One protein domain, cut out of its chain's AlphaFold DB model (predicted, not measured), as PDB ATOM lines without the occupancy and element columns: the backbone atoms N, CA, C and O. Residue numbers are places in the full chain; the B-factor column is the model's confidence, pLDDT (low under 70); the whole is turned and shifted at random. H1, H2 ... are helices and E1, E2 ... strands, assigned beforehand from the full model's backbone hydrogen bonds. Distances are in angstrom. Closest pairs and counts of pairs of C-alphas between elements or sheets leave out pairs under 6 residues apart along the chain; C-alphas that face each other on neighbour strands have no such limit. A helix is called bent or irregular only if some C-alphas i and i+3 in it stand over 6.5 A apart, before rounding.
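AT A GLANCE: This is residues 2 to 69 and 78 to 103 of the 284 residues of an uncharacterized protein of Cyanobium sp. ARS6 (UniProt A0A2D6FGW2). Two helices, H1 and the longer H2, lie side by side and run opposite ways as a hairpin, and the short helix H3 crosses over one side of both at nearly a right angle. The first stretch makes a loop whose residues 5 to 10 stick out free of the rest, and the short strand E1 lies near the last printed residue, apart from the three helices. The printed part has 94 residues with three named helices and one named strand, in the order H1, H2, H3, E1; the class is mostly helix. It is compact, with a radius of gyration of the C-alphas of 14.2 A, and its C-alphas span 41 by 37 by 21 A.

IN THESE COORDINATES: Begin at Leu 2 and pass through residues 2 to 15, which hold no named element. Find C-alpha 16 at (132.662, 141.226, 138.354); from there H1, residues 16 to 28, runs 18.4 A. After residues 29 to 44, look for C-alpha 45 at (113.207, 157.055, 139.171), where H2, residues 45 to 69, sets out on its 36.8 A. Beyond the cut, H3 covers residues 86 to 96, 13.9 A long. E1, residues 99 to 102, ends with C-alpha 102 at (115.032, 136.376, 132.517).

HOW THE PARTS SIT: H1 and H2 form a helical hairpin and touch at a shallow tilt of 6 degrees, opposite ways. Look for their closest C-alphas at Leu 21 and Ile 51, 7.5 A apart; H2 touches H1 with residues 51 to 58 alone. H3 touches H1, about perpendicular at 87 degrees, with the closest C-alphas at Asn 22 and Thr 89, 6.5 A apart; H1 takes part with residues 22 to 26 alone. H3 also touches H2, about perpendicular at 86 degrees; the C-alphas of Gly 52 and Cys 96 are closest, at 4.9 A, and H2 takes part with residues 48 to 56 alone. H3 is irregular, but only just: C-alphas 92 and 95 are 6.8 A apart, and its line is a rough one. E1 pairs with no named strand; it is apart from H1 and H2, and only just apart from H3, at 8.2 A. Each O i to N i+4 pair is within hydrogen-bond range in H1, against 20 of 21 in H2 and 3 of 7 in H3, where 4 of 8 O i to N i+3 pairs are within range.

THE WHOLE: The two C-alphas farthest apart, those of Trp 37 and Asp 69, stand 42.6 A from each other. Residues 70 to 77 are not printed, and C-alphas 69 and 78 are 12.8 A apart across this cut, in the link from H2 to H3. The link from H1 to H2 is long, with 16 residues, and that from H3 to E1 is tight, with 2. The mean pLDDT of the printed part is 80.0; it is under 70 in residues 2 to 13, 41 to 43 and 64 to 69 of this model.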
ATOM      1  N   LEU A   2     135.067 136.850 138.826       51.47
ATOM      2  CA  LEU A   2     135.861 137.352 139.949       51.47
ATOM      3  C   LEU A   2     136.983 136.347 140.312       51.47
ATOM      4  O   LEU A   2     136.741 135.136 140.297       51.47
ATOM      5  N   PRO A   3     138.206 136.822 140.613       43.19
ATOM      6  CA  PRO A   3     139.331 135.951 140.946       43.19
ATOM      7  C   PRO A   3     139.107 135.227 142.280       43.19
ATOM      8  O   PRO A   3     138.255 135.618 143.078       43.19
ATOM      9  N   ALA A   4     139.891 134.176 142.530       54.31
ATOM     10  CA  ALA A   4     139.961 133.542 143.844       54.31
ATOM     11  C   ALA A   4     140.302 134.562 144.938       54.31
ATOM     12  O   ALA A   4     141.110 135.470 144.733       54.31
ATOM     13  N   ALA A   5     139.689 134.383 146.102       58.41
ATOM     14  CA  ALA A   5     139.957 135.162 147.303       58.41
ATOM     15  C   ALA A   5     140.186 134.212 148.483       58.41
ATOM     16  O   ALA A   5     139.858 133.027 148.405       58.41
ATOM     17  N   ASN A   6     140.745 134.715 149.588       56.53
ATOM     18  CA  ASN A   6     141.043 133.885 150.764       56.53
ATOM     19  C   ASN A   6     139.804 133.152 151.311       56.53
ATOM     20  O   ASN A   6     139.932 132.075 151.885       56.53
ATOM     21  N   ASP A   7     138.613 133.716 151.115       52.12
ATOM     22  CA  ASP A   7     137.327 133.172 151.552       52.12
ATOM     23  C   ASP A   7     136.632 132.289 150.489       52.12
ATOM     24  O   ASP A   7     135.645 131.612 150.795       52.12
ATOM     25  N   ASN A   8     137.154 132.262 149.256       48.81
ATOM     26  CA  ASN A   8     136.745 131.364 148.177       48.81
ATOM     27  C   ASN A   8     137.936 131.034 147.242       48.81
ATOM     28  O   ASN A   8     138.105 131.668 146.190       48.81
ATOM     29  N   PRO A   9     138.766 130.041 147.617       51.81
ATOM     30  CA  PRO A   9     140.005 129.708 146.910       51.81
ATOM     31  C   PRO A   9     139.807 129.223 145.467       51.81
ATOM     32  O   PRO A   9     140.730 129.307 144.664       51.81
ATOM     33  N   ASP A  10     138.608 128.745 145.128       52.72
ATOM     34  CA  ASP A  10     138.285 128.219 143.795       52.72
ATOM     35  C   ASP A  10     137.815 129.308 142.813       52.72
ATOM     36  O   ASP A  10     137.513 129.018 141.655       52.72
ATOM     37  N   GLY A  11     137.742 130.567 143.256       50.19
ATOM     38  CA  GLY A  11     137.189 131.653 142.455       50.19
ATOM     39  C   GLY A  11     135.670 131.744 142.520       50.19
ATOM     40  O   GLY A  11     134.947 130.839 142.944       50.19
ATOM     41  N   PHE A  12     135.174 132.901 142.112       56.34
ATOM     42  CA  PHE A  12     133.754 133.218 142.095       56.34
ATOM     43  C   PHE A  12     133.212 133.005 140.683       56.34
ATOM     44  O   PHE A  12     133.819 133.408 139.691       56.34
ATOM     45  N   GLN A  13     132.040 132.385 140.593       65.12
ATOM     46  CA  GLN A  13     131.348 132.176 139.318       65.12
ATOM     47  C   GLN A  13     130.528 133.409 138.896       65.12
ATOM     48  O   GLN A  13     129.752 133.360 137.946       65.12
ATOM     49  N   GLU A  14     130.674 134.513 139.621       75.12
ATOM     50  CA  GLU A  14     130.017 135.783 139.370       75.12
ATOM     51  C   GLU A  14     130.825 136.658 138.385       75.12
ATOM     52  O   GLU A  14     132.045 136.835 138.546       75.12
ATOM     53  N   PRO A  15     130.175 137.273 137.378       79.69
ATOM     54  CA  PRO A  15     130.769 138.362 136.605       79.69
ATOM     55  C   PRO A  15     131.047 139.570 137.514       79.69
ATOM     56  O   PRO A  15     130.163 140.013 138.246       79.69
ATOM     57  N   ALA A  16     132.261 140.128 137.468       82.88
ATOM     58  CA  ALA A  16     132.662 141.226 138.354       82.88
ATOM     59  C   ALA A  16     131.808 142.483 138.128       82.88
ATOM     60  O   ALA A  16     131.444 143.184 139.070       82.88
ATOM     61  N   GLU A  17     131.433 142.725 136.875       86.31
ATOM     62  CA  GLU A  17     130.574 143.829 136.470       86.31
ATOM     63  C   GLU A  17     129.146 143.663 137.016       86.31
ATOM     64  O   GLU A  17     128.530 144.644 137.426       86.31
ATOM     65  N   LEU A  18     128.642 142.422 137.109       87.94
ATOM     66  CA  LEU A  18     127.343 142.132 137.729       87.94
ATOM     67  C   LEU A  18     127.377 142.382 139.239       87.94
ATOM     68  O   LEU A  18     126.446 142.969 139.787       87.94
ATOM     69  N   VAL A  19     128.462 141.973 139.903       89.12
ATOM     70  CA  VAL A  19     128.656 142.228 141.335       89.12
ATOM     71  C   VAL A  19     128.687 143.728 141.608       89.12
ATOM     72  O   VAL A  19     127.957 144.201 142.474       89.12
ATOM     73  N   ALA A  20     129.458 144.496 140.834       90.25
ATOM     74  CA  ALA A  20     129.531 145.949 140.981       90.25
ATOM     75  C   ALA A  20     128.168 146.633 140.760       90.25
ATOM     76  O   ALA A  20     127.803 147.544 141.509       90.25
ATOM     77  N   LEU A  21     127.397 146.174 139.767       90.75
ATOM     78  CA  LEU A  21     126.037 146.655 139.518       90.75
ATOM     79  C   LEU A  21     125.116 146.380 140.718       90.75
ATOM     80  O   LEU A  21     124.402 147.279 141.165       90.75
ATOM     81  N   ASN A  22     125.159 145.161 141.265       91.75
ATOM     82  CA  ASN A  22     124.360 144.776 142.427       91.75
ATOM     83  C   ASN A  22     124.746 145.566 143.683       91.75
ATOM     84  O   ASN A  22     123.855 146.055 144.369       91.75
ATOM     85  N   GLU A  23     126.037 145.738 143.974       91.19
ATOM     86  CA  GLU A  23     126.506 146.533 145.120       91.19
ATOM     87  C   GLU A  23     126.016 147.986 145.034       91.19
ATOM     88  O   GLU A  23     125.505 148.539 146.008       91.19
ATOM     89  N   ARG A  24     126.079 148.598 143.845       88.94
ATOM     90  CA  ARG A  24     125.557 149.956 143.631       88.94
ATOM     91  C   ARG A  24     124.048 150.036 143.819       88.94
ATOM     92  O   ARG A  24     123.563 150.998 144.411       88.94
ATOM     93  N   LEU A  25     123.306 149.048 143.322       89.56
ATOM     94  CA  LEU A  25     121.855 149.014 143.470       89.56
ATOM     95  C   LEU A  25     121.436 148.799 144.930       89.56
ATOM     96  O   LEU A  25     120.516 149.464 145.398       89.56
ATOM     97  N   LEU A  26     122.133 147.924 145.658       90.75
ATOM     98  CA  LEU A  26     121.925 147.726 147.091       90.75
ATOM     99  C   LEU A  26     122.210 149.014 147.862       90.75
ATOM    100  O   LEU A  26     121.333 149.477 148.584       90.75
ATOM    101  N   SER A  27     123.377 149.628 147.641       88.25
ATOM    102  CA  SER A  27     123.753 150.885 148.298       88.25
ATOM    103  C   SER A  27     122.732 151.990 148.045       88.25
ATOM    104  O   SER A  27     122.475 152.794 148.936       88.25
ATOM    105  N   TYR A  28     122.151 152.039 146.848       85.25
ATOM    106  CA  TYR A  28     121.115 153.008 146.524       85.25
ATOM    107  C   TYR A  28     119.781 152.733 147.227       85.25
ATOM    108  O   TYR A  28     119.069 153.664 147.595       85.25
ATOM    109  N   ALA A  29     119.437 151.466 147.424       85.88
ATOM    110  CA  ALA A  29     118.240 151.065 148.150       85.88
ATOM    111  C   ALA A  29     118.438 151.067 149.683       85.88
ATOM    112  O   ALA A  29     117.717 150.356 150.390       85.88
ATOM    113  N   ASP A  30     119.421 151.836 150.179       83.19
ATOM    114  CA  ASP A  30     119.866 151.901 151.579       83.19
ATOM    115  C   ASP A  30     120.150 150.511 152.182       83.19
ATOM    116  O   ASP A  30     119.855 150.205 153.344       83.19
ATOM    117  N   GLY A  31     120.708 149.633 151.352       85.75
ATOM    118  CA  GLY A  31     121.046 148.263 151.682       85.75
ATOM    119  C   GLY A  31     122.532 147.973 151.507       85.75
ATOM    120  O   GLY A  31     123.259 148.634 150.773       85.75
ATOM    121  N   LEU A  32     122.962 146.913 152.175       89.62
ATOM    122  CA  LEU A  32     124.239 146.247 151.953       89.62
ATOM    123  C   LEU A  32     123.956 144.789 151.591       89.62
ATOM    124  O   LEU A  32     122.831 144.304 151.749       89.62
ATOM    125  N   TRP A  33     124.970 144.061 151.127       91.94
ATOM    126  CA  TRP A  33     124.803 142.636 150.838       91.94
ATOM    127  C   TRP A  33     124.390 141.842 152.089       91.94
ATOM    128  O   TRP A  33     123.614 140.897 151.975       91.94
ATOM    129  N   ASP A  34     124.837 142.242 153.281       91.38
ATOM    130  CA  ASP A  34     124.556 141.590 154.565       91.38
ATOM    131  C   ASP A  34     123.355 142.197 155.317       91.38
ATOM    132  O   ASP A  34     123.115 141.866 156.481       91.38
ATOM    133  N   ALA A  35     122.578 143.059 154.656       90.00
ATOM    134  CA  ALA A  35     121.355 143.627 155.207       90.00
ATOM    135  C   ALA A  35     120.217 142.594 155.227       90.00
ATOM    136  O   ALA A  35     119.865 142.035 154.190       90.00
ATOM    137  N   SER A  36     119.570 142.388 156.373       91.81
ATOM    138  CA  SER A  36     118.393 141.506 156.500       91.81
ATOM    139  C   SER A  36     117.047 142.248 156.432       91.81
ATOM    140  O   SER A  36     115.991 141.610 156.416       91.81
ATOM    141  N   TRP A  37     117.058 143.582 156.347       89.56
ATOM    142  CA  TRP A  37     115.862 144.415 156.171       89.56
ATOM    143  C   TRP A  37     115.436 144.519 154.696       89.56
ATOM    144  O   TRP A  37     116.261 144.279 153.809       89.56
ATOM    145  N   PRO A  38     114.165 144.865 154.404       89.56
ATOM    146  CA  PRO A  38     113.703 145.111 153.039       89.56
ATOM    147  C   PRO A  38     114.500 146.219 152.353       89.56
ATOM    148  O   PRO A  38     114.820 147.235 152.971       89.56
ATOM    149  N   LEU A  39     114.769 146.048 151.058       87.31
ATOM    150  CA  LEU A  39     115.299 147.134 150.239       87.31
ATOM    151  C   LEU A  39     114.239 148.225 150.103       87.31
ATOM    152  O   LEU A  39     113.072 147.933 149.823       87.31
ATOM    153  N   GLN A  40     114.635 149.482 150.280       79.06
ATOM    154  CA  GLN A  40     113.705 150.583 150.084       79.06
ATOM    155  C   GLN A  40     113.459 150.761 148.585       79.06
ATOM    156  O   GLN A  40     114.390 151.013 147.819       79.06
ATOM    157  N   SER A  41     112.196 150.629 148.158       65.62
ATOM    158  CA  SER A  41     111.803 151.005 146.799       65.62
ATOM    159  C   SER A  41     112.142 152.478 146.603       65.62
ATOM    160  O   SER A  41     111.752 153.352 147.378       65.62
ATOM    161  N   THR A  42     112.999 152.720 145.632       63.44
ATOM    162  CA  THR A  42     113.916 153.845 145.671       63.44
ATOM    163  C   THR A  42     113.211 155.169 145.371       63.44
ATOM    164  O   THR A  42     112.358 155.222 144.487       63.44
ATOM    165  N   LYS A  43     113.596 156.258 146.046       57.75
ATOM    166  CA  LYS A  43     112.957 157.584 145.919       57.75
ATOM    167  C   LYS A  43     113.321 158.371 144.641       57.75
ATOM    168  O   LYS A  43     112.814 159.476 144.473       57.75
ATOM    169  N   SER A  44     114.174 157.849 143.749       73.69
ATOM    170  CA  SER A  44     114.568 158.508 142.485       73.69
ATOM    171  C   SER A  44     114.438 157.576 141.260       73.69
ATOM    172  O   SER A  44     115.301 156.728 140.998       73.69
ATOM    173  N   PRO A  45     113.373 157.740 140.456       78.12
ATOM    174  CA  PRO A  45     113.207 157.055 139.171       78.12
ATOM    175  C   PRO A  45     114.377 157.276 138.196       78.12
ATOM    176  O   PRO A  45     114.697 156.407 137.382       78.12
ATOM    177  N   GLU A  46     115.055 158.422 138.283       82.62
ATOM    178  CA  GLU A  46     116.174 158.790 137.413       82.62
ATOM    179  C   GLU A  46     117.377 157.871 137.610       82.62
ATOM    180  O   GLU A  46     118.058 157.534 136.639       82.62
ATOM    181  N   LEU A  47     117.655 157.453 138.848       78.94
ATOM    182  CA  LEU A  47     118.786 156.574 139.104       78.94
ATOM    183  C   LEU A  47     118.505 155.140 138.654       78.94
ATOM    184  O   LEU A  47     119.386 154.527 138.057       78.94
ATOM    185  N   ILE A  48     117.279 154.638 138.846       80.56
ATOM    186  CA  ILE A  48     116.866 153.336 138.293       80.56
ATOM    187  C   ILE A  48     117.034 153.335 136.776       80.56
ATOM    188  O   ILE A  48     117.601 152.395 136.224       80.56
ATOM    189  N   LYS A  49     116.660 154.426 136.098       84.31
ATOM    190  CA  LYS A  49     116.906 154.577 134.661       84.31
ATOM    191  C   LYS A  49     118.398 154.502 134.313       84.31
ATOM    192  O   LYS A  49     118.754 153.813 133.363       84.31
ATOM    193  N   ARG A  50     119.279 155.168 135.073       86.81
ATOM    194  CA  ARG A  50     120.740 155.110 134.845       86.81
ATOM    195  C   ARG A  50     121.303 153.704 135.045       86.81
ATOM    196  O   ARG A  50     122.053 153.238 134.192       86.81
ATOM    197  N   ILE A  51     120.923 153.032 136.132       85.75
ATOM    198  CA  ILE A  51     121.316 151.641 136.415       85.75
ATOM    199  C   ILE A  51     120.789 150.712 135.312       85.75
ATOM    200  O   ILE A  51     121.510 149.831 134.856       85.75
ATOM    201  N   GLY A  52     119.575 150.951 134.815       86.88
ATOM    202  CA  GLY A  52     119.006 150.232 133.679       86.88
ATOM    203  C   GLY A  52     119.814 150.389 132.390       86.88
ATOM    204  O   GLY A  52     120.104 149.395 131.730       86.88
ATOM    205  N   CYS A  53     120.241 151.609 132.049       88.81
ATOM    206  CA  CYS A  53     121.110 151.845 130.890       88.81
ATOM    207  C   CYS A  53     122.467 151.137 131.024       88.81
ATOM    208  O   CYS A  53     123.006 150.627 130.040       88.81
ATOM    209  N   GLU A  54     123.021 151.094 132.235       89.94
ATOM    210  CA  GLU A  54     124.259 150.370 132.524       89.94
ATOM    211  C   GLU A  54     124.078 148.858 132.367       89.94
ATOM    212  O   GLU A  54     124.873 148.227 131.678       89.94
ATOM    213  N   LEU A  55     122.994 148.295 132.912       89.31
ATOM    214  CA  LEU A  55     122.640 146.890 132.724       89.31
ATOM    215  C   LEU A  55     122.516 146.542 131.237       89.31
ATOM    216  O   LEU A  55     123.129 145.582 130.784       89.31
ATOM    217  N   GLN A  56     121.774 147.337 130.464       87.88
ATOM    218  CA  GLN A  56     121.630 147.119 129.021       87.88
ATOM    219  C   GLN A  56     122.977 147.188 128.296       87.88
ATOM    220  O   GLN A  56     123.263 146.355 127.440       87.88
ATOM    221  N   SER A  57     123.837 148.137 128.671       88.19
ATOM    222  CA  SER A  57     125.184 148.249 128.104       88.19
ATOM    223  C   SER A  57     126.037 147.018 128.417       88.19
ATOM    224  O   SER A  57     126.720 146.518 127.526       88.19
ATOM    225  N   LEU A  58     125.970 146.499 129.648       87.62
ATOM    226  CA  LEU A  58     126.669 145.278 130.056       87.62
ATOM    227  C   LEU A  58     126.167 144.052 129.286       87.62
ATOM    228  O   LEU A  58     126.978 143.313 128.728       87.62
ATOM    229  N   LEU A  59     124.846 143.870 129.195       86.00
ATOM    230  CA  LEU A  59     124.238 142.774 128.435       86.00
ATOM    231  C   LEU A  59     124.657 142.828 126.959       86.00
ATOM    232  O   LEU A  59     125.127 141.829 126.422       86.00
ATOM    233  N   ASN A  60     124.587 144.006 126.332       83.94
ATOM    234  CA  ASN A  60     125.005 144.198 124.943       83.94
ATOM    235  C   ASN A  60     126.490 143.887 124.742       83.94
ATOM    236  O   ASN A  60     126.852 143.221 123.775       83.94
ATOM    237  N   GLN A  61     127.364 144.321 125.652       83.19
ATOM    238  CA  GLN A  61     128.793 144.009 125.574       83.19
ATOM    239  C   GLN A  61     129.068 142.508 125.694       83.19
ATOM    240  O   GLN A  61     129.920 141.986 124.973       83.19
ATOM    241  N   TRP A  62     128.365 141.804 126.581       82.06
ATOM    242  CA  TRP A  62     128.505 140.355 126.718       82.06
ATOM    243  C   TRP A  62     127.986 139.607 125.484       82.06
ATOM    244  O   TRP A  62     128.664 138.696 125.009       82.06
ATOM    245  N   CYS A  63     126.864 140.043 124.906       75.31
ATOM    246  CA  CYS A  63     126.343 139.500 123.649       75.31
ATOM    247  C   CYS A  63     127.285 139.768 122.457       75.31
ATOM    248  O   CYS A  63     127.550 138.863 121.673       75.31
ATOM    249  N   LEU A  64     127.865 140.967 122.334       69.50
ATOM    250  CA  LEU A  64     128.796 141.300 121.244       69.50
ATOM    251  C   LEU A  64     130.113 140.516 121.321       69.50
ATOM    252  O   LEU A  64     130.631 140.077 120.293       69.50
ATOM    253  N   LYS A  65     130.663 140.321 122.530       64.44
ATOM    254  CA  LYS A  65     131.840 139.456 122.732       64.44
ATOM    255  C   LYS A  65     131.545 138.037 122.245       64.44
ATOM    256  O   LYS A  65     132.328 137.478 121.484       64.44
ATOM    257  N   SER A  66     130.370 137.525 122.597       59.03
ATOM    258  CA  SER A  66     129.875 136.237 122.126       59.03
ATOM    259  C   SER A  66     129.771 136.163 120.590       59.03
ATOM    260  O   SER A  66     130.266 135.215 119.986       59.03
ATOM    261  N   GLU A  67     129.230 137.183 119.917       58.06
ATOM    262  CA  GLU A  67     129.111 137.198 118.448       58.06
ATOM    263  C   GLU A  67     130.459 137.159 117.710       58.06
ATOM    264  O   GLU A  67     130.562 136.585 116.619       58.06
ATOM    265  N   SER A  68     131.512 137.740 118.295       55.75
ATOM    266  CA  SER A  68     132.858 137.673 117.717       55.75
ATOM    267  C   SER A  68     133.453 136.258 117.729       55.75
ATOM    268  O   SER A  68     134.183 135.910 116.797       55.75
ATOM    269  N   ASP A  69     133.044 135.422 118.689       53.81
ATOM    270  CA  ASP A  69     133.402 134.001 118.778       53.81
ATOM    271  C   ASP A  69     132.502 133.116 117.881       53.81
ATOM    272  O   ASP A  69     132.956 132.111 117.323       53.81
ATOM    273  N   LEU A  78     123.900 131.445 124.932       76.62
ATOM    274  CA  LEU A  78     123.112 131.836 126.094       76.62
ATOM    275  C   LEU A  78     123.993 132.592 127.083       76.62
ATOM    276  O   LEU A  78     125.113 132.175 127.378       76.62
ATOM    277  N   LEU A  79     123.457 133.678 127.629       82.00
ATOM    278  CA  LEU A  79     124.064 134.397 128.736       82.00
ATOM    279  C   LEU A  79     123.424 133.932 130.047       82.00
ATOM    280  O   LEU A  79     122.217 134.078 130.240       82.00
ATOM    281  N   ALA A  80     124.239 133.400 130.956       83.75
ATOM    282  CA  ALA A  80     123.816 133.057 132.307       83.75
ATOM    283  C   ALA A  80     124.260 134.146 133.290       83.75
ATOM    284  O   ALA A  80     125.430 134.526 133.323       83.75
ATOM    285  N   LEU A  81     123.328 134.630 134.110       87.50
ATOM    286  CA  LEU A  81     123.609 135.572 135.190       87.50
ATOM    287  C   LEU A  81     123.521 134.837 136.521       87.50
ATOM    288  O   LEU A  81     122.488 134.250 136.842       87.50
ATOM    289  N   LYS A  82     124.591 134.899 137.310       88.56
ATOM    290  CA  LYS A  82     124.615 134.360 138.666       88.56
ATOM    291  C   LYS A  82     125.229 135.385 139.598       88.56
ATOM    292  O   LYS A  82     126.355 135.817 139.391       88.56
ATOM    293  N   ASP A  83     124.477 135.725 140.634       91.50
ATOM    294  CA  ASP A  83     124.911 136.441 141.831       91.50
ATOM    295  C   ASP A  83     123.823 136.195 142.894       91.50
ATOM    296  O   ASP A  83     122.644 136.385 142.580       91.50
ATOM    297  N   PRO A  84     124.153 135.758 144.126       92.06
ATOM    298  CA  PRO A  84     123.159 135.550 145.180       92.06
ATOM    299  C   PRO A  84     122.264 136.769 145.435       92.06
ATOM    300  O   PRO A  84     121.108 136.606 145.814       92.06
ATOM    301  N   ARG A  85     122.769 137.986 145.200       94.69
ATOM    302  CA  ARG A  85     122.045 139.250 145.396       94.69
ATOM    303  C   ARG A  85     120.932 139.462 144.374       94.69
ATOM    304  O   ARG A  85     120.039 140.262 144.645       94.69
ATOM    305  N   LEU A  86     120.934 138.743 143.243       93.75
ATOM    306  CA  LEU A  86     119.882 138.858 142.225       93.75
ATOM    307  C   LEU A  86     118.496 138.587 142.798       93.75
ATOM    308  O   LEU A  86     117.548 139.232 142.374       93.75
ATOM    309  N   CYS A  87     118.354 137.715 143.799       94.38
ATOM    310  CA  CYS A  87     117.050 137.509 144.430       94.38
ATOM    311  C   CYS A  87     116.480 138.777 145.087       94.38
ATOM    312  O   CYS A  87     115.275 138.876 145.287       94.38
ATOM    313  N   ARG A  88     117.339 139.751 145.401       93.88
ATOM    314  CA  ARG A  88     116.978 141.027 146.023       93.88
ATOM    315  C   ARG A  88     116.948 142.170 145.024       93.88
ATOM    316  O   ARG A  88     116.102 143.052 145.127       93.88
ATOM    317  N   THR A  89     117.868 142.168 144.062       93.19
ATOM    318  CA  THR A  89     118.033 143.253 143.087       93.19
ATOM    319  C   THR A  89     117.194 143.066 141.828       93.19
ATOM    320  O   THR A  89     116.803 144.060 141.214       93.19
ATOM    321  N   LEU A  90     116.836 141.830 141.458       92.00
ATOM    322  CA  LEU A  90     116.023 141.541 140.274       92.00
ATOM    323  C   LEU A  90     114.692 142.309 140.241       92.00
ATOM    324  O   LEU A  90     114.389 142.834 139.174       92.00
ATOM    325  N   PRO A  91     113.922 142.472 141.339       90.50
ATOM    326  CA  PRO A  91     112.715 143.304 141.320       90.50
ATOM    327  C   PRO A  91     112.947 144.739 140.823       90.50
ATOM    328  O   PRO A  91     112.082 145.305 140.160       90.50
ATOM    329  N   LEU A  92     114.115 145.321 141.116       88.44
ATOM    330  CA  LEU A  92     114.484 146.676 140.698       88.44
ATOM    331  C   LEU A  92     115.069 146.706 139.279       88.44
ATOM    332  O   LEU A  92     114.871 147.681 138.559       88.44
ATOM    333  N   LEU A  93     115.780 145.649 138.874       88.94
ATOM    334  CA  LEU A  93     116.399 145.539 137.546       88.94
ATOM    335  C   LEU A  93     115.409 145.100 136.463       88.94
ATOM    336  O   LEU A  93     115.574 145.465 135.301       88.94
ATOM    337  N   TYR A  94     114.388 144.321 136.823       90.06
ATOM    338  CA  TYR A  94     113.474 143.696 135.873       90.06
ATOM    339  C   TYR A  94     112.773 144.691 134.932       90.06
ATOM    340  O   TYR A  94     112.749 144.425 133.732       90.06
ATOM    341  N   PRO A  95     112.282 145.862 135.390       88.00
ATOM    342  CA  PRO A  95     111.697 146.862 134.492       88.00
ATOM    343  C   PRO A  95     112.665 147.411 133.429       88.00
ATOM    344  O   PRO A  95     112.223 148.025 132.462       88.00
ATOM    345  N   CYS A  96     113.976 147.229 133.607       87.44
ATOM    346  CA  CYS A  96     115.009 147.669 132.668       87.44
ATOM    347  C   CYS A  96     115.417 146.582 131.660       87.44
ATOM    348  O   CYS A  96     116.189 146.857 130.737       87.44
ATOM    349  N   LEU A  97     114.925 145.354 131.836       87.94
ATOM    350  CA  LEU A  97     115.211 144.225 130.964       87.94
ATOM    351  C   LEU A  97     114.273 144.207 129.751       87.94
ATOM    352  O   LEU A  97     113.075 144.453 129.864       87.94
ATOM    353  N   GLU A  98     114.819 143.877 128.581       85.31
ATOM    354  CA  GLU A  98     114.019 143.659 127.373       85.31
ATOM    355  C   GLU A  98     113.105 142.423 127.473       85.31
ATOM    356  O   GLU A  98     113.427 141.456 128.177       85.31
ATOM    357  N   PRO A  99     111.980 142.402 126.730       81.25
ATOM    358  CA  PRO A  99     111.124 141.227 126.637       81.25
ATOM    359  C   PRO A  99     111.909 139.975 126.221       81.25
ATOM    360  O   PRO A  99     112.523 139.933 125.159       81.25
ATOM    361  N   GLY A 100     111.856 138.930 127.047       77.62
ATOM    362  CA  GLY A 100     112.553 137.661 126.807       77.62
ATOM    363  C   GLY A 100     113.825 137.472 127.638       77.62
ATOM    364  O   GLY A 100     114.235 136.327 127.842       77.62
ATOM    365  N   HIS A 101     114.395 138.541 128.202       84.94
ATOM    366  CA  HIS A 101     115.378 138.405 129.276       84.94
ATOM    367  C   HIS A 101     114.726 137.817 130.531       84.94
ATOM    368  O   HIS A 101     113.540 138.019 130.790       84.94
ATOM    369  N   CYS A 102     115.506 137.059 131.308       85.69
ATOM    370  CA  CYS A 102     115.032 136.376 132.517       85.69
ATOM    371  C   CYS A 102     113.814 135.454 132.294       85.69
ATOM    372  O   CYS A 102     113.084 135.148 133.233       85.69
ATOM    373  N   LYS A 103     113.599 134.960 131.066       87.94
ATOM    374  CA  LYS A 103     112.584 133.929 130.791       87.94
ATOM    375  C   LYS A 103     112.908 132.607 131.493       87.94
ATOM    376  O   LYS A 103     112.008 131.883 131.909       87.94
TER     377      LYS A 103